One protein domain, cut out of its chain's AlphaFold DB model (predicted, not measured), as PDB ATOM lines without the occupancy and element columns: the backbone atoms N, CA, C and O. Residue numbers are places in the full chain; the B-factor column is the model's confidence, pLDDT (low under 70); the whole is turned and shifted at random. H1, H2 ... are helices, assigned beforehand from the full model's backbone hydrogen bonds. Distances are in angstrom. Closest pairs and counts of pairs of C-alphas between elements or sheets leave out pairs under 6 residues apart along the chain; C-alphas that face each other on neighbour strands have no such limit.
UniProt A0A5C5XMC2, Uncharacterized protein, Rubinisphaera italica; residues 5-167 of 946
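What this domain is: This is residues 5 to 167 of the 946 residues of an uncharacterized protein of Rubinisphaera italica (UniProt A0A5C5XMC2). This is a long rod of two helical parts set end to end: the longest helix, H2, and H1 form a hairpin at one end, and H4, H5 and H7 form an up-and-down bundle, each running against the one before, at the other. The first part of H4 overlaps the hairpin, and short H6 crosses H4. The printed part has 163 residues, with seven helices, H1 to H7 in order, and no named strand: all helix. It is extended, with a radius of gyration of the C-alphas of 24.3 A and spans of 84 by 32 by 19 A.

Where its parts are: Find C-alpha 39 at (31.161, 9.555, -1.828); from there H2 runs 41.0 A to residue 66. Before it, H1, residues 5 to 30, covers 36.3 A. After it come H3, residues 72 to 75, and H4, residues 82 to 106, 37.4 A. Then follow H5, residues 116 to 131, H6, residues 139 to 145, and H7, residues 151 to 167, ending at (-1.377, 74.549, 17.059).

How they stand to each other: Look first at H2: it touches H1, closest at C-alphas 8 and 55, 5.7 A, at a shallow tilt of 21 degrees, opposite ways. Residues 56 to 66 of H2 touch H4, the hub, closest at C-alphas 63 and 89, 6.0 A. H4 and H5, a hairpin, touch, closest at C-alphas 99 and 127, 6.2 A. H7 touches H4, closest at C-alphas 106 and 155, 6.1 A. H6 touches H4 about perpendicular, 75 degrees, closest at C-alphas 95 and 145, 4.3 A. H3 is close to H4 but not clearly touching, 6.9 A between C-alphas 74 and 82. Every O i to N i+4 pair is within hydrogen-bond range in H1, H2, H5, H6 and H7; in H4 17 of 21 are, and H3 is too short for one.

The domain as a whole: The C-alphas farthest apart, of Asp 33 and Ala 167, stand 85.2 A from each other. The printed part has no cut and no long link. Look for pLDDT under 70 in 13 residues, among them 33 to 38.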
ATOM      1  N   PRO A   5      21.977  34.202  11.181       71.44
ATOM      2  CA  PRO A   5      21.382  32.938  11.618       71.44
ATOM      3  C   PRO A   5      20.150  32.492  10.814       71.44
ATOM      4  O   PRO A   5      20.012  31.302  10.542       71.44
ATOM      5  N   GLU A   6      19.286  33.408  10.361       72.00
ATOM      6  CA  GLU A   6      18.139  33.060   9.499       72.00
ATOM      7  C   GLU A   6      18.596  32.527   8.130       72.00
ATOM      8  O   GLU A   6      18.046  31.545   7.624       72.00
ATOM      9  N   ILE A   7      19.642  33.125   7.548       72.56
ATOM     10  CA  ILE A   7      20.238  32.675   6.278       72.56
ATOM     11  C   ILE A   7      20.899  31.298   6.449       72.56
ATOM     12  O   ILE A   7      20.791  30.449   5.559       72.56
ATOM     13  N   LEU A   8      21.560  31.051   7.584       69.69
ATOM     14  CA  LEU A   8      22.131  29.740   7.911       69.69
ATOM     15  C   LEU A   8      21.041  28.681   8.120       69.69
ATOM     16  O   LEU A   8      21.160  27.593   7.564       69.69
ATOM     17  N   TYR A   9      19.950  29.005   8.822       72.94
ATOM     18  CA  TYR A   9      18.818  28.090   8.992       72.94
ATOM     19  C   TYR A   9      18.169  27.726   7.647       72.94
ATOM     20  O   TYR A   9      17.928  26.551   7.379       72.94
ATOM     21  N   ALA A  10      17.946  28.705   6.761       71.12
ATOM     22  CA  ALA A  10      17.390  28.456   5.429       71.12
ATOM     23  C   ALA A  10      18.298  27.558   4.560       71.12
ATOM     24  O   ALA A  10      17.805  26.712   3.815       71.12
ATOM     25  N   ARG A  11      19.626  27.698   4.682       73.31
ATOM     26  CA  ARG A  11      20.597  26.801   4.026       73.31
ATOM     27  C   ARG A  11      20.593  25.396   4.627       73.31
ATOM     28  O   ARG A  11      20.691  24.427   3.880       73.31
ATOM     29  N   LEU A  12      20.465  25.284   5.949       73.50
ATOM     30  CA  LEU A  12      20.424  24.004   6.655       73.50
ATOM     31  C   LEU A  12      19.153  23.208   6.321       73.50
ATOM     32  O   LEU A  12      19.239  22.015   6.052       73.50
ATOM     33  N   ASP A  13      17.997  23.871   6.243       74.25
ATOM     34  CA  ASP A  13      16.725  23.278   5.802       74.25
ATOM     35  C   ASP A  13      16.769  22.823   4.327       74.25
ATOM     36  O   ASP A  13      16.320  21.722   4.002       74.25
ATOM     37  N   ALA A  14      17.383  23.611   3.436       74.56
ATOM     38  CA  ALA A  14      17.618  23.197   2.050       74.56
ATOM     39  C   ALA A  14      18.556  21.974   1.956       74.56
ATOM     40  O   ALA A  14      18.258  21.019   1.237       74.56
ATOM     41  N   SER A  15      19.648  21.966   2.729       70.69
ATOM     42  CA  SER A  15      20.591  20.843   2.821       70.69
ATOM     43  C   SER A  15      19.932  19.579   3.394       70.69
ATOM     44  O   SER A  15      20.104  18.495   2.839       70.69
ATOM     45  N   ALA A  16      19.089  19.708   4.426       69.69
ATOM     46  CA  ALA A  16      18.317  18.601   4.994       69.69
ATOM     47  C   ALA A  16      17.356  17.972   3.971       69.69
ATOM     48  O   ALA A  16      17.241  16.749   3.892       69.69
ATOM     49  N   LYS A  17      16.682  18.799   3.161       76.81
ATOM     50  CA  LYS A  17      15.790  18.338   2.085       76.81
ATOM     51  C   LYS A  17      16.562  17.612   0.984       76.81
ATOM     52  O   LYS A  17      16.140  16.535   0.570       76.81
ATOM     53  N   GLN A  18      17.717  18.143   0.580       77.12
ATOM     54  CA  GLN A  18      18.609  17.490  -0.382       77.12
ATOM     55  C   GLN A  18      19.127  16.138   0.140       77.12
ATOM     56  O   GLN A  18      19.061  15.151  -0.588       77.12
ATOM     57  N   LEU A  19      19.569  16.062   1.401       70.00
ATOM     58  CA  LEU A  19      20.000  14.809   2.035       70.00
ATOM     59  C   LEU A  19      18.863  13.788   2.149       70.00
ATOM     60  O   LEU A  19      19.073  12.613   1.868       70.00
ATOM     61  N   SER A  20      17.658  14.223   2.522       72.94
ATOM     62  CA  SER A  20      16.471  13.359   2.569       72.94
ATOM     63  C   SER A  20      16.150  12.773   1.187       72.94
ATOM     64  O   SER A  20      15.933  11.569   1.054       72.94
ATOM     65  N   GLN A  21      16.221  13.596   0.135       76.81
ATOM     66  CA  GLN A  21      16.037  13.143  -1.243       76.81
ATOM     67  C   GLN A  21      17.145  12.172  -1.687       76.81
ATOM     68  O   GLN A  21      16.836  11.117  -2.232       76.81
ATOM     69  N   GLN A  22      18.417  12.472  -1.399       73.88
ATOM     70  CA  GLN A  22      19.550  11.578  -1.682       73.88
ATOM     71  C   GLN A  22      19.435  10.235  -0.944       73.88
ATOM     72  O   GLN A  22      19.731   9.198  -1.530       73.88
ATOM     73  N   LEU A  23      18.974  10.228   0.312       70.50
ATOM     74  CA  LEU A  23      18.739   9.006   1.089       70.50
ATOM     75  C   LEU A  23      17.584   8.172   0.521       70.50
ATOM     76  O   LEU A  23      17.701   6.950   0.463       70.50
ATOM     77  N   LEU A  24      16.507   8.805   0.047       73.56
ATOM     78  CA  LEU A  24      15.420   8.115  -0.657       73.56
ATOM     79  C   LEU A  24      15.905   7.503  -1.982       73.56
ATOM     80  O   LEU A  24      15.616   6.339  -2.255       73.56
ATOM     81  N   THR A  25      16.698   8.237  -2.771       73.31
ATOM     82  CA  THR A  25      17.313   7.708  -4.001       73.31
ATOM     83  C   THR A  25      18.271   6.554  -3.699       73.31
ATOM     84  O   THR A  25      18.159   5.504  -4.323       73.31
ATOM     85  N   ALA A  26      19.151   6.691  -2.702       66.75
ATOM     86  CA  ALA A  26      20.068   5.628  -2.295       66.75
ATOM     87  C   ALA A  26      19.319   4.385  -1.786       66.75
ATOM     88  O   ALA A  26      19.698   3.266  -2.121       66.75
ATOM     89  N   SER A  27      18.222   4.561  -1.039       68.62
ATOM     90  CA  SER A  27      17.356   3.457  -0.608       68.62
ATOM     91  C   SER A  27      16.745   2.714  -1.801       68.62
ATOM     92  O   SER A  27      16.728   1.484  -1.803       68.62
ATOM     93  N   ALA A  28      16.291   3.435  -2.832       70.00
ATOM     94  CA  ALA A  28      15.773   2.831  -4.060       70.00
ATOM     95  C   ALA A  28      16.871   2.105  -4.865       70.00
ATOM     96  O   ALA A  28      16.642   1.002  -5.353       70.00
ATOM     97  N   SER A  29      18.086   2.662  -4.954       69.00
ATOM     98  CA  SER A  29      19.229   1.998  -5.604       69.00
ATOM     99  C   SER A  29      19.696   0.742  -4.856       69.00
ATOM    100  O   SER A  29      20.058  -0.248  -5.490       69.00
ATOM    101  N   ILE A  30      19.632   0.741  -3.519       66.38
ATOM    102  CA  ILE A  30      19.911  -0.439  -2.683       66.38
ATOM    103  C   ILE A  30      18.841  -1.524  -2.893       66.38
ATOM    104  O   ILE A  30      19.186  -2.699  -2.976       66.38
ATOM    105  N   GLN A  31      17.568  -1.152  -3.072       67.56
ATOM    106  CA  GLN A  31      16.499  -2.081  -3.477       67.56
ATOM    107  C   GLN A  31      16.660  -2.632  -4.911       67.56
ATOM    108  O   GLN A  31      15.952  -3.563  -5.283       67.56
ATOM    109  N   GLN A  32      17.591  -2.091  -5.705       73.56
ATOM    110  CA  GLN A  32      17.931  -2.541  -7.062       73.56
ATOM    111  C   GLN A  32      19.316  -3.223  -7.138       73.56
ATOM    112  O   GLN A  32      19.911  -3.284  -8.213       73.56
ATOM    113  N   ASP A  33      19.854  -3.704  -6.006       58.56
ATOM    114  CA  ASP A  33      21.177  -4.349  -5.872       58.56
ATOM    115  C   ASP A  33      22.385  -3.493  -6.337       58.56
ATOM    116  O   ASP A  33      23.514  -3.981  -6.464       58.56
ATOM    117  N   GLN A  34      22.207  -2.180  -6.537       54.09
ATOM    118  CA  GLN A  34      23.286  -1.278  -6.960       54.09
ATOM    119  C   GLN A  34      24.118  -0.814  -5.758       54.09
ATOM    120  O   GLN A  34      23.988   0.299  -5.254       54.09
ATOM    121  N   LEU A  35      25.015  -1.695  -5.306       50.03
ATOM    122  CA  LEU A  35      25.826  -1.579  -4.082       50.03
ATOM    123  C   LEU A  35      26.916  -0.476  -4.068       50.03
ATOM    124  O   LEU A  35      27.845  -0.526  -3.257       50.03
ATOM    125  N   HIS A  36      26.813   0.546  -4.921       57.53
ATOM    126  CA  HIS A  36      27.688   1.721  -4.912       57.53
ATOM    127  C   HIS A  36      27.030   2.903  -4.191       57.53
ATOM    128  O   HIS A  36      26.487   3.812  -4.813       57.53
ATOM    129  N   ILE A  37      27.133   2.914  -2.858       57.50
ATOM    130  CA  ILE A  37      26.885   4.126  -2.065       57.50
ATOM    131  C   ILE A  37      28.010   5.122  -2.381       57.50
ATOM    132  O   ILE A  37      29.169   4.881  -2.049       57.50
ATOM    133  N   GLU A  38      27.669   6.212  -3.063       66.00
ATOM    134  CA  GLU A  38      28.623   7.218  -3.533       66.00
ATOM    135  C   GLU A  38      29.266   8.046  -2.401       66.00
ATOM    136  O   GLU A  38      28.627   8.389  -1.402       66.00
ATOM    137  N   ASP A  39      30.493   8.524  -2.645       72.00
ATOM    138  CA  ASP A  39      31.161   9.555  -1.828       72.00
ATOM    139  C   ASP A  39      30.349  10.869  -1.723       72.00
ATOM    140  O   ASP A  39      30.571  11.684  -0.818       72.00
ATOM    141  N   SER A  40      29.381  11.086  -2.624       74.00
ATOM    142  CA  SER A  40      28.488  12.252  -2.648       74.00
ATOM    143  C   SER A  40      27.623  12.363  -1.384       74.00
ATOM    144  O   SER A  40      27.436  13.468  -0.867       74.00
ATOM    145  N   LEU A  41      27.161  11.238  -0.827       78.12
ATOM    146  CA  LEU A  41      26.307  11.217   0.367       78.12
ATOM    147  C   LEU A  41      27.128  11.484   1.640       78.12
ATOM    148  O   LEU A  41      26.705  12.254   2.502       78.12
ATOM    149  N   SER A  42      28.354  10.949   1.707       77.38
ATOM    150  CA  SER A  42      29.338  11.276   2.752       77.38
ATOM    151  C   SER A  42      29.690  12.772   2.750       77.38
ATOM    152  O   SER A  42      29.684  13.426   3.794       77.38
ATOM    153  N   THR A  43      29.912  13.339   1.559       78.88
ATOM    154  CA  THR A  43      30.200  14.772   1.377       78.88
ATOM    155  C   THR A  43      29.016  15.639   1.816       78.88
ATOM    156  O   THR A  43      29.190  16.564   2.606       78.88
ATOM    157  N   SER A  44      27.799  15.294   1.382       77.50
ATOM    158  CA  SER A  44      26.574  16.035   1.720       77.50
ATOM    159  C   SER A  44      26.283  16.014   3.231       77.50
ATOM    160  O   SER A  44      25.881  17.028   3.801       77.50
ATOM    161  N   LEU A  45      26.560  14.893   3.912       77.88
ATOM    162  CA  LEU A  45      26.437  14.779   5.370       77.88
ATOM    163  C   LEU A  45      27.469  15.646   6.113       77.88
ATOM    164  O   LEU A  45      27.138  16.276   7.119       77.88
ATOM    165  N   ALA A  46      28.708  15.713   5.616       80.94
ATOM    166  CA  ALA A  46      29.747  16.567   6.189       80.94
ATOM    167  C   ALA A  46      29.431  18.066   6.023       80.94
ATOM    168  O   ALA A  46      29.658  18.848   6.950       80.94
ATOM    169  N   GLU A  47      28.862  18.472   4.883       83.38
ATOM    170  CA  GLU A  47      28.384  19.845   4.667       83.38
ATOM    171  C   GLU A  47      27.219  20.201   5.601       83.38
ATOM    172  O   GLU A  47      27.240  21.270   6.217       83.38
ATOM    173  N   PHE A  48      26.252  19.296   5.779       83.94
ATOM    174  CA  PHE A  48      25.131  19.487   6.701       83.94
ATOM    175  C   PHE A  48      25.593  19.685   8.154       83.94
ATOM    176  O   PHE A  48      25.205  20.660   8.796       83.94
ATOM    177  N   LEU A  49      26.474  18.813   8.663       83.88
ATOM    178  CA  LEU A  49      26.999  18.917  10.032       83.88
ATOM    179  C   LEU A  49      27.799  20.215  10.251       83.88
ATOM    180  O   LEU A  49      27.718  20.826  11.317       83.88
ATOM    181  N   ASN A  50      28.528  20.673   9.231       85.06
ATOM    182  CA  ASN A  50      29.240  21.950   9.250       85.06
ATOM    183  C   ASN A  50      28.265  23.147   9.280       85.06
ATOM    184  O   ASN A  50      28.451  24.071  10.071       85.06
ATOM    185  N   LEU A  51      27.191  23.120   8.481       78.88
ATOM    186  CA  LEU A  51      26.133  24.139   8.518       78.88
ATOM    187  C   LEU A  51      25.394  24.161   9.866       78.88
ATOM    188  O   LEU A  51      25.096  25.241  10.376       78.88
ATOM    189  N   GLU A  52      25.138  23.000  10.474       86.62
ATOM    190  CA  GLU A  52      24.525  22.914  11.803       86.62
ATOM    191  C   GLU A  52      25.445  23.520  12.876       86.62
ATOM    192  O   GLU A  52      25.000  24.322  13.699       86.62
ATOM    193  N   GLN A  53      26.745  23.208  12.836       89.00
ATOM    194  CA  GLN A  53      27.730  23.789  13.750       89.00
ATOM    195  C   GLN A  53      27.873  25.311  13.560       89.00
ATOM    196  O   GLN A  53      27.963  26.041  14.548       89.00
ATOM    197  N   GLN A  54      27.839  25.806  12.318       84.50
ATOM    198  CA  GLN A  54      27.837  27.244  12.021       84.50
ATOM    199  C   GLN A  54      26.582  27.935  12.565       84.50
ATOM    200  O   GLN A  54      26.704  28.967  13.220       84.50
ATOM    201  N   LEU A  55      25.392  27.352  12.370       83.94
ATOM    202  CA  LEU A  55      24.142  27.877  12.928       83.94
ATOM    203  C   LEU A  55      24.188  27.929  14.463       83.94
ATOM    204  O   LEU A  55      23.800  28.938  15.047       83.94
ATOM    205  N   ARG A  56      24.691  26.871  15.116       88.69
ATOM    206  CA  ARG A  56      24.865  26.817  16.579       88.69
ATOM    207  C   ARG A  56      25.823  27.906  17.077       88.69
ATOM    208  O   ARG A  56      25.469  28.612  18.014       88.69
ATOM    209  N   SER A  57      26.970  28.098  16.419       87.69
ATOM    210  CA  SER A  57      27.910  29.185  16.746       87.69
ATOM    211  C   SER A  57      27.261  30.559  16.570       87.69
ATOM    212  O   SER A  57      27.292  31.367  17.487       87.69
ATOM    213  N   SER A  58      26.600  30.808  15.436       86.88
ATOM    214  CA  SER A  58      25.948  32.098  15.170       86.88
ATOM    215  C   SER A  58      24.742  32.370  16.079       86.88
ATOM    216  O   SER A  58      24.387  33.528  16.279       86.88
ATOM    217  N   LEU A  59      24.123  31.331  16.654       86.62
ATOM    218  CA  LEU A  59      23.162  31.462  17.751       86.62
ATOM    219  C   LEU A  59      23.856  31.831  19.070       86.62
ATOM    220  O   LEU A  59      23.401  32.755  19.737       86.62
ATOM    221  N   GLU A  60      24.955  31.168  19.447       91.06
ATOM    222  CA  GLU A  60      25.725  31.534  20.648       91.06
ATOM    223  C   GLU A  60      26.277  32.972  20.563       91.06
ATOM    224  O   GLU A  60      26.251  33.692  21.562       91.06
ATOM    225  N   ASP A  61      26.709  33.415  19.378       88.19
ATOM    226  CA  ASP A  61      27.125  34.797  19.102       88.19
ATOM    227  C   ASP A  61      25.944  35.781  19.207       88.19
ATOM    228  O   ASP A  61      26.063  36.816  19.863       88.19
ATOM    229  N   LEU A  62      24.778  35.450  18.631       87.88
ATOM    230  CA  LEU A  62      23.584  36.303  18.693       87.88
ATOM    231  C   LEU A  62      23.061  36.453  20.131       87.88
ATOM    232  O   LEU A  62      22.719  37.556  20.545       87.88
ATOM    233  N   PHE A  63      23.020  35.378  20.925       90.50
ATOM    234  CA  PHE A  63      22.647  35.470  22.344       90.50
ATOM    235  C   PHE A  63      23.610  36.393  23.112       90.50
ATOM    236  O   PHE A  63      23.144  37.258  23.858       90.50
ATOM    237  N   GLN A  64      24.922  36.289  22.863       89.62
ATOM    238  CA  GLN A  64      25.927  37.190  23.443       89.62
ATOM    239  C   GLN A  64      25.752  38.651  22.999       89.62
ATOM    240  O   GLN A  64      25.878  39.542  23.838       89.62
ATOM    241  N   GLU A  65      25.419  38.918  21.729       88.12
ATOM    242  CA  GLU A  65      25.170  40.277  21.213       88.12
ATOM    243  C   GLU A  65      24.020  40.973  21.959       88.12
ATOM    244  O   GLU A  65      24.125  42.150  22.313       88.12
ATOM    245  N   VAL A  66      22.943  40.243  22.275       89.00
ATOM    246  CA  VAL A  66      21.821  40.792  23.058       89.00
ATOM    247  C   VAL A  66      22.095  40.766  24.578       89.00
ATOM    248  O   VAL A  66      21.348  41.373  25.350       89.00
ATOM    249  N   GLY A  67      23.196  40.156  25.027       89.25
ATOM    250  CA  GLY A  67      23.599  40.082  26.439       89.25
ATOM    251  C   GLY A  67      22.961  38.931  27.228       89.25
ATOM    252  O   GLY A  67      22.983  38.948  28.457       89.25
ATOM    253  N   LEU A  68      22.395  37.939  26.540       91.69
ATOM    254  CA  LEU A  68      21.801  36.741  27.134       91.69
ATOM    255  C   LEU A  68      22.802  35.576  27.166       91.69
ATOM    256  O   LEU A  68      23.657  35.431  26.296       91.69
ATOM    257  N   ILE A  69      22.645  34.685  28.146       90.38
ATOM    258  CA  ILE A  69      23.365  33.404  28.180       90.38
ATOM    259  C   ILE A  69      22.571  32.382  27.339       90.38
ATOM    260  O   ILE A  69      21.374  32.219  27.592       90.38
ATOM    261  N   PRO A  70      23.189  31.678  26.366       90.75
ATOM    262  CA  PRO A  70      22.517  30.611  25.623       90.75
ATOM    263  C   PRO A  70      22.069  29.467  26.556       90.75
ATOM    264  O   PRO A  70      22.875  29.021  27.379       90.75
ATOM    265  N   PRO A  71      20.834  28.941  26.437       91.31
ATOM    266  CA  PRO A  71      20.398  27.775  27.207       91.31
ATOM    267  C   PRO A  71      21.271  26.544  26.937       91.31
ATOM    268  O   PRO A  71      21.576  26.250  25.781       91.31
ATOM    269  N   GLU A  72      21.614  25.761  27.967       89.19
ATOM    270  CA  GLU A  72      22.374  24.511  27.764       89.19
ATOM    271  C   GLU A  72      21.612  23.503  26.888       89.19
ATOM    272  O   GLU A  72      22.223  22.793  26.090       89.19
ATOM    273  N   GLU A  73      20.277  23.515  26.957       89.31
ATOM    274  CA  GLU A  73      19.373  22.745  26.091       89.31
ATOM    275  C   GLU A  73      19.642  22.983  24.597       89.31
ATOM    276  O   GLU A  73      19.562  22.048  23.802       89.31
ATOM    277  N   MET A  74      20.054  24.199  24.208       90.69
ATOM    278  CA  MET A  74      20.360  24.530  22.813       90.69
ATOM    279  C   MET A  74      21.471  23.634  22.243       90.69
ATOM    280  O   MET A  74      21.493  23.370  21.042       90.69
ATOM    281  N   LYS A  75      22.377  23.116  23.087       88.44
ATOM    282  CA  LYS A  75      23.484  22.228  22.687       88.44
ATOM    283  C   LYS A  75      23.044  20.787  22.414       88.44
ATOM    284  O   LYS A  75      23.778  20.073  21.738       88.44
ATOM    285  N   SER A  76      21.875  20.370  22.899       86.44
ATOM    286  CA  SER A  76      21.350  19.001  22.761       86.44
ATOM    287  C   SER A  76      20.050  18.896  21.952       86.44
ATOM    288  O   SER A  76      19.736  17.807  21.473       86.44
ATOM    289  N   THR A  77      19.314  19.993  21.735       86.88
ATOM    290  CA  THR A  77      18.143  20.023  20.836       86.88
ATOM    291  C   THR A  77      18.510  19.755  19.374       86.88
ATOM    292  O   THR A  77      19.612  20.094  18.930       86.88
ATOM    293  N   SER A  78      17.569  19.192  18.609       88.00
ATOM    294  CA  SER A  78      17.755  18.892  17.181       88.00
ATOM    295  C   SER A  78      17.838  20.158  16.318       88.00
ATOM    296  O   SER A  78      17.322  21.215  16.684       88.00
ATOM    297  N   TRP A  79      18.426  20.044  15.121       82.88
ATOM    298  CA  TRP A  79      18.561  21.166  14.182       82.88
ATOM    299  C   TRP A  79      17.225  21.857  13.851       82.88
ATOM    300  O   TRP A  79      17.169  23.081  13.757       82.88
ATOM    301  N   SER A  80      16.134  21.094  13.739       79.12
ATOM    302  CA  SER A  80      14.792  21.618  13.459       79.12
ATOM    303  C   SER A  80      14.199  22.401  14.638       79.12
ATOM    304  O   SER A  80      13.396  23.310  14.435       79.12
ATOM    305  N   GLN A  81      14.629  22.102  15.866       85.94
ATOM    306  CA  GLN A  81      14.254  22.837  17.076       85.94
ATOM    307  C   GLN A  81      15.106  24.098  17.292       85.94
ATOM    308  O   GLN A  81      14.641  25.019  17.964       85.94
ATOM    309  N   LEU A  82      16.299  24.207  16.681       83.50
ATOM    310  CA  LEU A  82      17.149  25.408  16.780       83.50
ATOM    311  C   LEU A  82      16.433  26.686  16.312       83.50
ATOM    312  O   LEU A  82      16.721  27.766  16.827       83.50
ATOM    313  N   LYS A  83      15.441  26.575  15.413       85.00
ATOM    314  CA  LYS A  83      14.600  27.710  14.995       85.00
ATOM    315  C   LYS A  83      13.909  28.400  16.176       85.00
ATOM    316  O   LYS A  83      13.775  29.620  16.174       85.00
ATOM    317  N   ASN A  84      13.505  27.648  17.198       83.88
ATOM    318  CA  ASN A  84      12.789  28.194  18.352       83.88
ATOM    319  C   ASN A  84      13.693  29.103  19.202       83.88
ATOM    320  O   ASN A  84      13.219  30.078  19.778       83.88
ATOM    321  N   PHE A  85      15.005  28.845  19.212       87.25
ATOM    322  CA  PHE A  85      15.984  29.676  19.914       87.25
ATOM    323  C   PHE A  85      16.312  30.980  19.166       87.25
ATOM    324  O   PHE A  85      16.763  31.921  19.810       87.25
ATOM    325  N   LEU A  86      16.020  31.105  17.859       85.50
ATOM    326  CA  LEU A  86      16.122  32.388  17.134       85.50
ATOM    327  C   LEU A  86      15.112  33.426  17.640       85.50
ATOM    328  O   LEU A  86      15.388  34.626  17.615       85.50
ATOM    329  N   VAL A  87      13.933  32.972  18.081       86.25
ATOM    330  CA  VAL A  87      12.798  33.839  18.435       86.25
ATOM    331  C   VAL A  87      13.154  34.775  19.591       86.25
ATOM    332  O   VAL A  87      12.875  35.966  19.520       86.25
ATOM    333  N   ILE A  88      13.831  34.252  20.615       89.00
ATOM    334  CA  ILE A  88      14.161  34.946  21.869       89.00
ATOM    335  C   ILE A  88      15.048  36.197  21.658       89.00
ATOM    336  O   ILE A  88      14.594  37.298  21.979       89.00
ATOM    337  N   PRO A  89      16.279  36.104  21.106       86.81
ATOM    338  CA  PRO A  89      17.119  37.279  20.886       86.81
ATOM    339  C   PRO A  89      16.518  38.227  19.838       86.81
ATOM    340  O   PRO A  89      16.651  39.441  19.973       86.81
ATOM    341  N   THR A  90      15.795  37.704  18.840       85.94
ATOM    342  CA  THR A  90      15.114  38.528  17.825       85.94
ATOM    343  C   THR A  90      13.987  39.363  18.441       85.94
ATOM    344  O   THR A  90      13.888  40.559  18.166       85.94
ATOM    345  N   GLN A  91      13.176  38.778  19.331       88.69
ATOM    346  CA  GLN A  91      12.169  39.506  20.109       88.69
ATOM    347  C   GLN A  91      12.817  40.565  21.001       88.69
ATOM    348  O   GLN A  91      12.382  41.713  20.989       88.69
ATOM    349  N   LEU A  92      13.887  40.228  21.725       91.75
ATOM    350  CA  LEU A  92      14.546  41.178  22.623       91.75
ATOM    351  C   LEU A  92      15.216  42.347  21.863       91.75
ATOM    352  O   LEU A  92      15.149  43.490  22.314       91.75
ATOM    353  N   MET A  93      15.769  42.104  20.668       89.12
ATOM    354  CA  MET A  93      16.259  43.160  19.766       89.12
ATOM    355  C   MET A  93      15.124  44.010  19.172       89.12
ATOM    356  O   MET A  93      15.274  45.231  19.058       89.12
ATOM    357  N   SER A  94      13.977  43.402  18.848       89.31
ATOM    358  CA  SER A  94      12.760  44.130  18.453       89.31
ATOM    359  C   SER A  94      12.301  45.055  19.585       89.31
ATOM    360  O   SER A  94      12.184  46.261  19.379       89.31
ATOM    361  N   ALA A  95      12.174  44.536  20.812       91.56
ATOM    362  CA  ALA A  95      11.798  45.312  21.992       91.56
ATOM    363  C   ALA A  95      12.768  46.477  22.266       91.56
ATOM    364  O   ALA A  95      12.309  47.599  22.467       91.56
ATOM    365  N   ARG A  96      14.094  46.270  22.190       94.31
ATOM    366  CA  ARG A  96      15.094  47.360  22.307       94.31
ATOM    367  C   ARG A  96      14.893  48.449  21.257       94.31
ATOM    368  O   ARG A  96      14.924  49.638  21.575       94.31
ATOM    369  N   THR A  97      14.659  48.040  20.014       91.38
ATOM    370  CA  THR A  97      14.404  48.951  18.889       91.38
ATOM    371  C   THR A  97      13.104  49.738  19.086       91.38
ATOM    372  O   THR A  97      13.027  50.916  18.732       91.38
ATOM    373  N   GLU A  98      12.097  49.113  19.690       93.00
ATOM    374  CA  GLU A  98      10.785  49.701  19.939       93.00
ATOM    375  C   GLU A  98      10.788  50.664  21.140       93.00
ATOM    376  O   GLU A  98      10.250  51.764  21.029       93.00
ATOM    377  N   VAL A  99      11.472  50.332  22.248       95.69
ATOM    378  CA  VAL A  99      11.733  51.272  23.361       95.69
ATOM    379  C   VAL A  99      12.445  52.523  22.842       95.69
ATOM    380  O   VAL A  99      12.040  53.643  23.158       95.69
ATOM    381  N   ALA A 100      13.474  52.353  22.005       93.31
ATOM    382  CA  ALA A 100      14.204  53.475  21.418       93.31
ATOM    383  C   ALA A 100      13.298  54.359  20.537       93.31
ATOM    384  O   ALA A 100      13.390  55.587  20.607       93.31
ATOM    385  N   GLN A 101      12.379  53.762  19.767       93.81
ATOM    386  CA  GLN A 101      11.366  54.503  19.004       93.81
ATOM    387  C   GLN A 101      10.370  55.235  19.911       93.81
ATOM    388  O   GLN A 101      10.079  56.403  19.651       93.81
ATOM    389  N   LEU A 102       9.893  54.618  20.998       95.31
ATOM    390  CA  LEU A 102       9.006  55.276  21.968       95.31
ATOM    391  C   LEU A 102       9.702  56.458  22.652       95.31
ATOM    392  O   LEU A 102       9.134  57.552  22.689       95.31
ATOM    393  N   LYS A 103      10.964  56.306  23.086       95.88
ATOM    394  CA  LYS A 103      11.770  57.430  23.591       95.88
ATOM    395  C   LYS A 103      11.967  58.518  22.543       95.88
ATOM    396  O   LYS A 103      11.855  59.696  22.880       95.88
ATOM    397  N   GLN A 104      12.246  58.168  21.287       94.69
ATOM    398  CA  GLN A 104      12.400  59.151  20.214       94.69
ATOM    399  C   GLN A 104      11.085  59.898  19.934       94.69
ATOM    400  O   GLN A 104      11.105  61.115  19.741       94.69
ATOM    401  N   HIS A 105       9.946  59.200  19.942       93.81
ATOM    402  CA  HIS A 105       8.643  59.800  19.667       93.81
ATOM    403  C   HIS A 105       8.189  60.703  20.822       93.81
ATOM    404  O   HIS A 105       7.829  61.855  20.571       93.81
ATOM    405  N   LEU A 106       8.325  60.252  22.075       95.06
ATOM    406  CA  LEU A 106       8.033  61.046  23.272       95.06
ATOM    407  C   LEU A 106       8.924  62.299  23.363       95.06
ATOM    408  O   LEU A 106       8.427  63.392  23.623       95.06
ATOM    409  N   ASN A 107      10.221  62.190  23.046       92.50
ATOM    410  CA  ASN A 107      11.117  63.354  22.964       92.50
ATOM    411  C   ASN A 107      10.812  64.301  21.783       92.50
ATOM    412  O   ASN A 107      11.373  65.395  21.739       92.50
ATOM    413  N   SER A 108       9.926  63.927  20.848       92.31
ATOM    414  CA  SER A 108       9.425  64.830  19.799       92.31
ATOM    415  C   SER A 108       8.244  65.705  20.250       92.31
ATOM    416  O   SER A 108       7.814  66.580  19.494       92.31
ATOM    417  N   ALA A 109       7.716  65.494  21.463       91.19
ATOM    418  CA  ALA A 109       6.685  66.348  22.042       91.19
ATOM    419  C   ALA A 109       7.239  67.751  22.346       91.19
ATOM    420  O   ALA A 109       8.264  67.920  23.009       91.19
ATOM    421  N   THR A 110       6.546  68.775  21.849       84.81
ATOM    422  CA  THR A 110       6.936  70.190  21.966       84.81
ATOM    423  C   THR A 110       6.442  70.866  23.246       84.81
ATOM    424  O   THR A 110       6.913  71.954  23.574       84.81
ATOM    425  N   SER A 111       5.539  70.214  23.983       84.50
ATOM    426  CA  SER A 111       5.215  70.509  25.382       84.50
ATOM    427  C   SER A 111       5.544  69.289  26.248       84.50
ATOM    428  O   SER A 111       5.623  68.170  25.743       84.50
ATOM    429  N   ARG A 112       5.751  69.525  27.548       88.94
ATOM    430  CA  ARG A 112       5.958  68.504  28.593       88.94
ATOM    431  C   ARG A 112       4.950  68.647  29.742       88.94
ATOM    432  O   ARG A 112       5.215  68.236  30.864       88.94
ATOM    433  N   GLU A 113       3.824  69.298  29.475       86.31
ATOM    434  CA  GLU A 113       2.727  69.470  30.432       86.31
ATOM    435  C   GLU A 113       1.790  68.249  30.416       86.31
ATOM    436  O   GLU A 113       1.738  67.504  29.433       86.31
ATOM    437  N   GLY A 114       1.041  68.042  31.502       87.12
ATOM    438  CA  GLY A 114       0.195  66.857  31.674       87.12
ATOM    439  C   GLY A 114       1.014  65.595  31.959       87.12
ATOM    440  O   GLY A 114       2.016  65.646  32.671       87.12
ATOM    441  N   ASP A 115       0.600  64.468  31.386       91.44
ATOM    442  CA  ASP A 115       1.044  63.119  31.776       91.44
ATOM    443  C   ASP A 115       2.470  62.740  31.313       91.44
ATOM    444  O   ASP A 115       2.883  61.584  31.420       91.44
ATOM    445  N   PHE A 116       3.256  63.711  30.825       94.00
ATOM    446  CA  PHE A 116       4.598  63.506  30.268       94.00
ATOM    447  C   PHE A 116       5.537  62.744  31.210       94.00
ATOM    448  O   PHE A 116       6.215  61.815  30.777       94.00
ATOM    449  N   GLU A 117       5.594  63.118  32.493       93.06
ATOM    450  CA  GLU A 117       6.500  62.463  33.448       93.06
ATOM    451  C   GLU A 117       6.047  61.041  33.801       93.06
ATOM    452  O   GLU A 117       6.897  60.175  34.013       93.06
ATOM    453  N   GLN A 118       4.737  60.759  33.791       95.44
ATOM    454  CA  GLN A 118       4.219  59.401  33.983       95.44
ATOM    455  C   GLN A 118       4.600  58.509  32.794       95.44
ATOM    456  O   GLN A 118       5.242  57.477  32.989       95.44
ATOM    457  N   ILE A 119       4.296  58.955  31.571       95.25
ATOM    458  CA  ILE A 119       4.599  58.211  30.340       95.25
ATOM    459  C   ILE A 119       6.118  58.042  30.172       95.25
ATOM    460  O   ILE A 119       6.576  56.948  29.848       95.25
ATOM    461  N   SER A 120       6.927  59.072  30.467       95.56
ATOM    462  CA  SER A 120       8.393  58.943  30.470       95.56
ATOM    463  C   SER A 120       8.854  57.895  31.478       95.56
ATOM    464  O   SER A 120       9.619  57.013  31.107       95.56
ATOM    465  N   THR A 121       8.341  57.928  32.714       95.56
ATOM    466  CA  THR A 121       8.703  56.952  33.757       95.56
ATOM    467  C   THR A 121       8.363  55.519  33.336       95.56
ATOM    468  O   THR A 121       9.156  54.614  33.577       95.56
ATOM    469  N   GLN A 122       7.228  55.300  32.666       95.69
ATOM    470  CA  GLN A 122       6.849  53.988  32.129       95.69
ATOM    471  C   GLN A 122       7.769  53.542  30.972       95.69
ATOM    472  O   GLN A 122       8.185  52.385  30.932       95.69
ATOM    473  N   VAL A 123       8.157  54.441  30.056       96.00
ATOM    474  CA  VAL A 123       9.130  54.126  28.989       96.00
ATOM    475  C   VAL A 123      10.533  53.864  29.560       96.00
ATOM    476  O   VAL A 123      11.232  52.972  29.079       96.00
ATOM    477  N   ASP A 124      10.947  54.593  30.599       95.06
ATOM    478  CA  ASP A 124      12.205  54.363  31.321       95.06
ATOM    479  C   ASP A 124      12.194  53.013  32.072       95.06
ATOM    480  O   ASP A 124      13.195  52.297  32.065       95.06
ATOM    481  N   GLN A 125      11.055  52.608  32.649       95.25
ATOM    482  CA  GLN A 125      10.876  51.276  33.246       95.25
ATOM    483  C   GLN A 125      10.989  50.156  32.203       95.25
ATOM    484  O   GLN A 125      11.712  49.187  32.438       95.25
ATOM    485  N   LEU A 126      10.353  50.306  31.033       94.38
ATOM    486  CA  LEU A 126      10.501  49.361  29.920       94.38
ATOM    487  C   LEU A 126      11.950  49.293  29.411       94.38
ATOM    488  O   LEU A 126      12.429  48.207  29.100       94.38
ATOM    489  N   GLU A 127      12.679  50.413  29.366       96.38
ATOM    490  CA  GLU A 127      14.100  50.420  28.989       96.38
ATOM    491  C   GLU A 127      14.966  49.624  29.973       96.38
ATOM    492  O   GLU A 127      15.802  48.830  29.542       96.38
ATOM    493  N   ILE A 128      14.756  49.789  31.283       93.94
ATOM    494  CA  ILE A 128      15.454  49.001  32.311       93.94
ATOM    495  C   ILE A 128      15.122  47.514  32.138       93.94
ATOM    496  O   ILE A 128      16.026  46.691  32.013       93.94
ATOM    497  N   LEU A 129      13.838  47.173  32.037       93.94
ATOM    498  CA  LEU A 129      13.334  45.799  31.949       93.94
ATOM    499  C   LEU A 129      13.805  45.053  30.681       93.94
ATOM    500  O   LEU A 129      14.036  43.845  30.716       93.94
ATOM    501  N   VAL A 130      14.005  45.773  29.576       93.31
ATOM    502  CA  VAL A 130      14.529  45.255  28.298       93.31
ATOM    503  C   VAL A 130      16.074  45.213  28.259       93.31
ATOM    504  O   VAL A 130      16.670  44.442  27.493       93.31
ATOM    505  N   ASN A 131      16.760  45.998  29.093       91.12
ATOM    506  CA  ASN A 131      18.218  45.940  29.241       91.12
ATOM    507  C   ASN A 131      18.668  44.887  30.268       91.12
ATOM    508  O   ASN A 131      19.658  44.203  30.028       91.12
ATOM    509  N   GLU A 132      17.914  44.696  31.354       92.38
ATOM    510  CA  GLU A 132      18.147  43.686  32.402       92.38
ATOM    511  C   GLU A 132      17.424  42.346  32.125       92.38
ATOM    512  O   GLU A 132      17.302  41.490  33.002       92.38
ATOM    513  N   ALA A 133      16.937  42.156  30.894       92.06
ATOM    514  CA  ALA A 133      16.182  40.979  30.479       92.06
ATOM    515  C   ALA A 133      16.951  39.665  30.718       92.06
ATOM    516  O   ALA A 133      18.112  39.513  30.337       92.06
ATOM    517  N   SER A 134      16.264  38.681  31.299       90.56
ATOM    518  CA  SER A 134      16.772  37.326  31.546       90.56
ATOM    519  C   SER A 134      15.844  36.273  30.922       90.56
ATOM    520  O   SER A 134      14.871  36.620  30.252       90.56
ATOM    521  N   LEU A 135      16.170  34.985  31.076       87.44
ATOM    522  CA  LEU A 135      15.364  33.879  30.550       87.44
ATOM    523  C   LEU A 135      14.545  33.207  31.669       87.44
ATOM    524  O   LEU A 135      15.124  32.884  32.707       87.44
ATOM    525  N   PRO A 136      13.244  32.919  31.452       88.62
ATOM    526  CA  PRO A 136      12.437  33.270  30.277       88.62
ATOM    527  C   PRO A 136      12.146  34.780  30.188       88.62
ATOM    528  O   PRO A 136      12.093  35.462  31.208       88.62
ATOM    529  N   LEU A 137      11.930  35.291  28.969       87.94
ATOM    530  CA  LEU A 137      11.570  36.698  28.754       87.94
ATOM    531  C   LEU A 137      10.239  37.039  29.446       87.94
ATOM    532  O   LEU A 137       9.289  36.255  29.399       87.94
ATOM    533  N   ASN A 138      10.161  38.231  30.040       92.06
ATOM    534  CA  ASN A 138       8.920  38.788  30.584       92.06
ATOM    535  C   ASN A 138       7.897  39.024  29.447       92.06
ATOM    536  O   ASN A 138       8.273  39.456  28.355       92.06
ATOM    537  N   SER A 139       6.610  38.766  29.705       89.38
ATOM    538  CA  SER A 139       5.497  39.013  28.779       89.38
ATOM    539  C   SER A 139       5.475  40.437  28.218       89.38
ATOM    540  O   SER A 139       5.234  40.596  27.025       89.38
ATOM    541  N   GLU A 140       5.827  41.451  29.013       90.25
ATOM    542  CA  GLU A 140       5.909  42.851  28.559       90.25
ATOM    543  C   GLU A 140       6.917  43.027  27.405       90.25
ATOM    544  O   GLU A 140       6.650  43.747  26.443       90.25
ATOM    545  N   ILE A 141       8.043  42.298  27.434       90.25
ATOM    546  CA  ILE A 141       9.046  42.291  26.351       90.25
ATOM    547  C   ILE A 141       8.454  41.663  25.086       90.25
ATOM    548  O   ILE A 141       8.691  42.155  23.985       90.25
ATOM    549  N   ILE A 142       7.682  40.583  25.235       89.00
ATOM    550  CA  ILE A 142       7.085  39.836  24.119       89.00
ATOM    551  C   ILE A 142       5.971  40.665  23.455       89.00
ATOM    552  O   ILE A 142       5.923  40.765  22.227       89.00
ATOM    553  N   GLU A 143       5.120  41.319  24.246       89.81
ATOM    554  CA  GLU A 143       4.076  42.232  23.761       89.81
ATOM    555  C   GLU A 143       4.660  43.473  23.079       89.81
ATOM    556  O   GLU A 143       4.154  43.905  22.038       89.81
ATOM    557  N   LEU A 144       5.752  44.025  23.617       89.06
ATOM    558  CA  LEU A 144       6.445  45.167  23.027       89.06
ATOM    559  C   LEU A 144       7.162  44.785  21.723       89.06
ATOM    560  O   LEU A 144       7.017  45.479  20.718       89.06
ATOM    561  N   ALA A 145       7.848  43.639  21.695       86.88
ATOM    562  CA  ALA A 145       8.463  43.076  20.491       86.88
ATOM    563  C   ALA A 145       7.442  42.788  19.376       86.88
ATOM    564  O   ALA A 145       7.784  42.885  18.194       86.88
ATOM    565  N   GLY A 146       6.210  42.431  19.757       86.12
ATOM    566  CA  GLY A 146       5.077  42.169  18.871       86.12
ATOM    567  C   GLY A 146       4.212  43.386  18.523       86.12
ATOM    568  O   GLY A 146       3.200  43.201  17.850       86.12
ATOM    569  N   LYS A 147       4.577  44.602  18.965       86.62
ATOM    570  CA  LYS A 147       3.822  45.856  18.747       86.62
ATOM    571  C   LYS A 147       2.370  45.810  19.256       86.62
ATOM    572  O   LYS A 147       1.441  46.240  18.574       86.62
ATOM    573  N   ARG A 148       2.168  45.238  20.450       83.12
ATOM    574  CA  ARG A 148       0.857  45.125  21.130       83.12
ATOM    575  C   ARG A 148       0.788  45.844  22.482       83.12
ATOM    576  O   ARG A 148      -0.290  45.945  23.053       83.12
ATOM    577  N   HIS A 149       1.916  46.337  22.989       93.25
ATOM    578  CA  HIS A 149       2.003  46.949  24.315       93.25
ATOM    579  C   HIS A 149       1.255  48.306  24.379       93.25
ATOM    580  O   HIS A 149       1.506  49.167  23.529       93.25
ATOM    581  N   PRO A 150       0.391  48.563  25.384       90.62
ATOM    582  CA  PRO A 150      -0.536  49.710  25.392       90.62
ATOM    583  C   PRO A 150       0.141  51.089  25.357       90.62
ATOM    584  O   PRO A 150      -0.405  52.025  24.767       90.62
ATOM    585  N   LEU A 151       1.370  51.206  25.880       92.31
ATOM    586  CA  LEU A 151       2.152  52.448  25.807       92.31
ATOM    587  C   LEU A 151       2.391  52.967  24.375       92.31
ATOM    588  O   LEU A 151       2.691  54.146  24.201       92.31
ATOM    589  N   GLN A 152       2.277  52.123  23.341       91.62
ATOM    590  CA  GLN A 152       2.430  52.567  21.951       91.62
ATOM    591  C   GLN A 152       1.321  53.539  21.529       91.62
ATOM    592  O   GLN A 152       1.602  54.565  20.899       91.62
ATOM    593  N   SER A 153       0.079  53.248  21.922       91.19
ATOM    594  CA  SER A 153      -1.066  54.156  21.791       91.19
ATOM    595  C   SER A 153      -0.881  55.393  22.669       91.19
ATOM    596  O   SER A 153      -0.918  56.503  22.147       91.19
ATOM    597  N   GLU A 154      -0.575  55.221  23.960       94.50
ATOM    598  CA  GLU A 154      -0.468  56.328  24.930       94.50
ATOM    599  C   GLU A 154       0.587  57.376  24.522       94.50
ATOM    600  O   GLU A 154       0.297  58.573  24.487       94.50
ATOM    601  N   VAL A 155       1.792  56.945  24.121       94.44
ATOM    602  CA  VAL A 155       2.848  57.848  23.620       94.44
ATOM    603  C   VAL A 155       2.403  58.568  22.341       94.44
ATOM    604  O   VAL A 155       2.699  59.750  22.163       94.44
ATOM    605  N   THR A 156       1.687  57.884  21.448       92.06
ATOM    606  CA  THR A 156       1.235  58.461  20.170       92.06
ATOM    607  C   THR A 156       0.120  59.487  20.380       92.06
ATOM    608  O   THR A 156       0.207  60.601  19.858       92.06
ATOM    609  N   GLU A 157      -0.881  59.165  21.199       94.19
ATOM    610  CA  GLU A 157      -1.979  60.063  21.568       94.19
ATOM    611  C   GLU A 157      -1.483  61.285  22.350       94.19
ATOM    612  O   GLU A 157      -1.926  62.407  22.075       94.19
ATOM    613  N   TYR A 158      -0.511  61.110  23.255       95.44
ATOM    614  CA  TYR A 158       0.135  62.224  23.954       95.44
ATOM    615  C   TYR A 158       0.862  63.159  22.975       95.44
ATOM    616  O   TYR A 158       0.640  64.373  22.990       95.44
ATOM    617  N   VAL A 159       1.695  62.615  22.078       92.31
ATOM    618  CA  VAL A 159       2.454  63.410  21.096       92.31
ATOM    619  C   VAL A 159       1.520  64.146  20.126       92.31
ATOM    620  O   VAL A 159       1.765  65.313  19.803       92.31
ATOM    621  N   GLU A 160       0.422  63.525  19.690       91.69
ATOM    622  CA  GLU A 160      -0.609  64.220  18.914       91.69
ATOM    623  C   GLU A 160      -1.305  65.329  19.711       91.69
ATOM    624  O   GLU A 160      -1.536  66.414  19.173       91.69
ATOM    625  N   SER A 161      -1.637  65.082  20.976       91.69
ATOM    626  CA  SER A 161      -2.327  66.049  21.835       91.69
ATOM    627  C   SER A 161      -1.450  67.269  22.128       91.69
ATOM    628  O   SER A 161      -1.910  68.402  21.975       91.69
ATOM    629  N   ALA A 162      -0.159  67.065  22.404       89.31
ATOM    630  CA  ALA A 162       0.821  68.143  22.538       89.31
ATOM    631  C   ALA A 162       0.929  68.993  21.253       89.31
ATOM    632  O   ALA A 162       0.924  70.225  21.321       89.31
ATOM    633  N   ARG A 163       0.941  68.359  20.067       90.44
ATOM    634  CA  ARG A 163       0.923  69.067  18.769       90.44
ATOM    635  C   ARG A 163      -0.376  69.856  18.555       90.44
ATOM    636  O   ARG A 163      -0.318  70.993  18.087       90.44
ATOM    637  N   LYS A 164      -1.537  69.297  18.926       89.25
ATOM    638  CA  LYS A 164      -2.851  69.969  18.842       89.25
ATOM    639  C   LYS A 164      -2.911  71.201  19.759       89.25
ATOM    640  O   LYS A 164      -3.342  72.261  19.309       89.25
ATOM    641  N   ILE A 165      -2.401  71.104  20.990       87.25
ATOM    642  CA  ILE A 165      -2.297  72.235  21.931       87.25
ATOM    643  C   ILE A 165      -1.366  73.326  21.377       87.25
ATOM    644  O   ILE A 165      -1.734  74.500  21.373       87.25
ATOM    645  N   GLN A 166      -0.199  72.955  20.834       82.38
ATOM    646  CA  GLN A 166       0.728  73.920  20.233       82.38
ATOM    647  C   GLN A 166       0.117  74.648  19.022       82.38
ATOM    648  O   GLN A 166       0.331  75.847  18.858       82.38
ATOM    649  N   ALA A 167      -0.669  73.951  18.193       81.75
ATOM    650  CA  ALA A 167      -1.377  74.549  17.059       81.75
ATOM    651  C   ALA A 167      -2.549  75.462  17.478       81.75
ATOM    652  O   ALA A 167      -2.908  76.373  16.733       81.75
TER     653      ALA A 167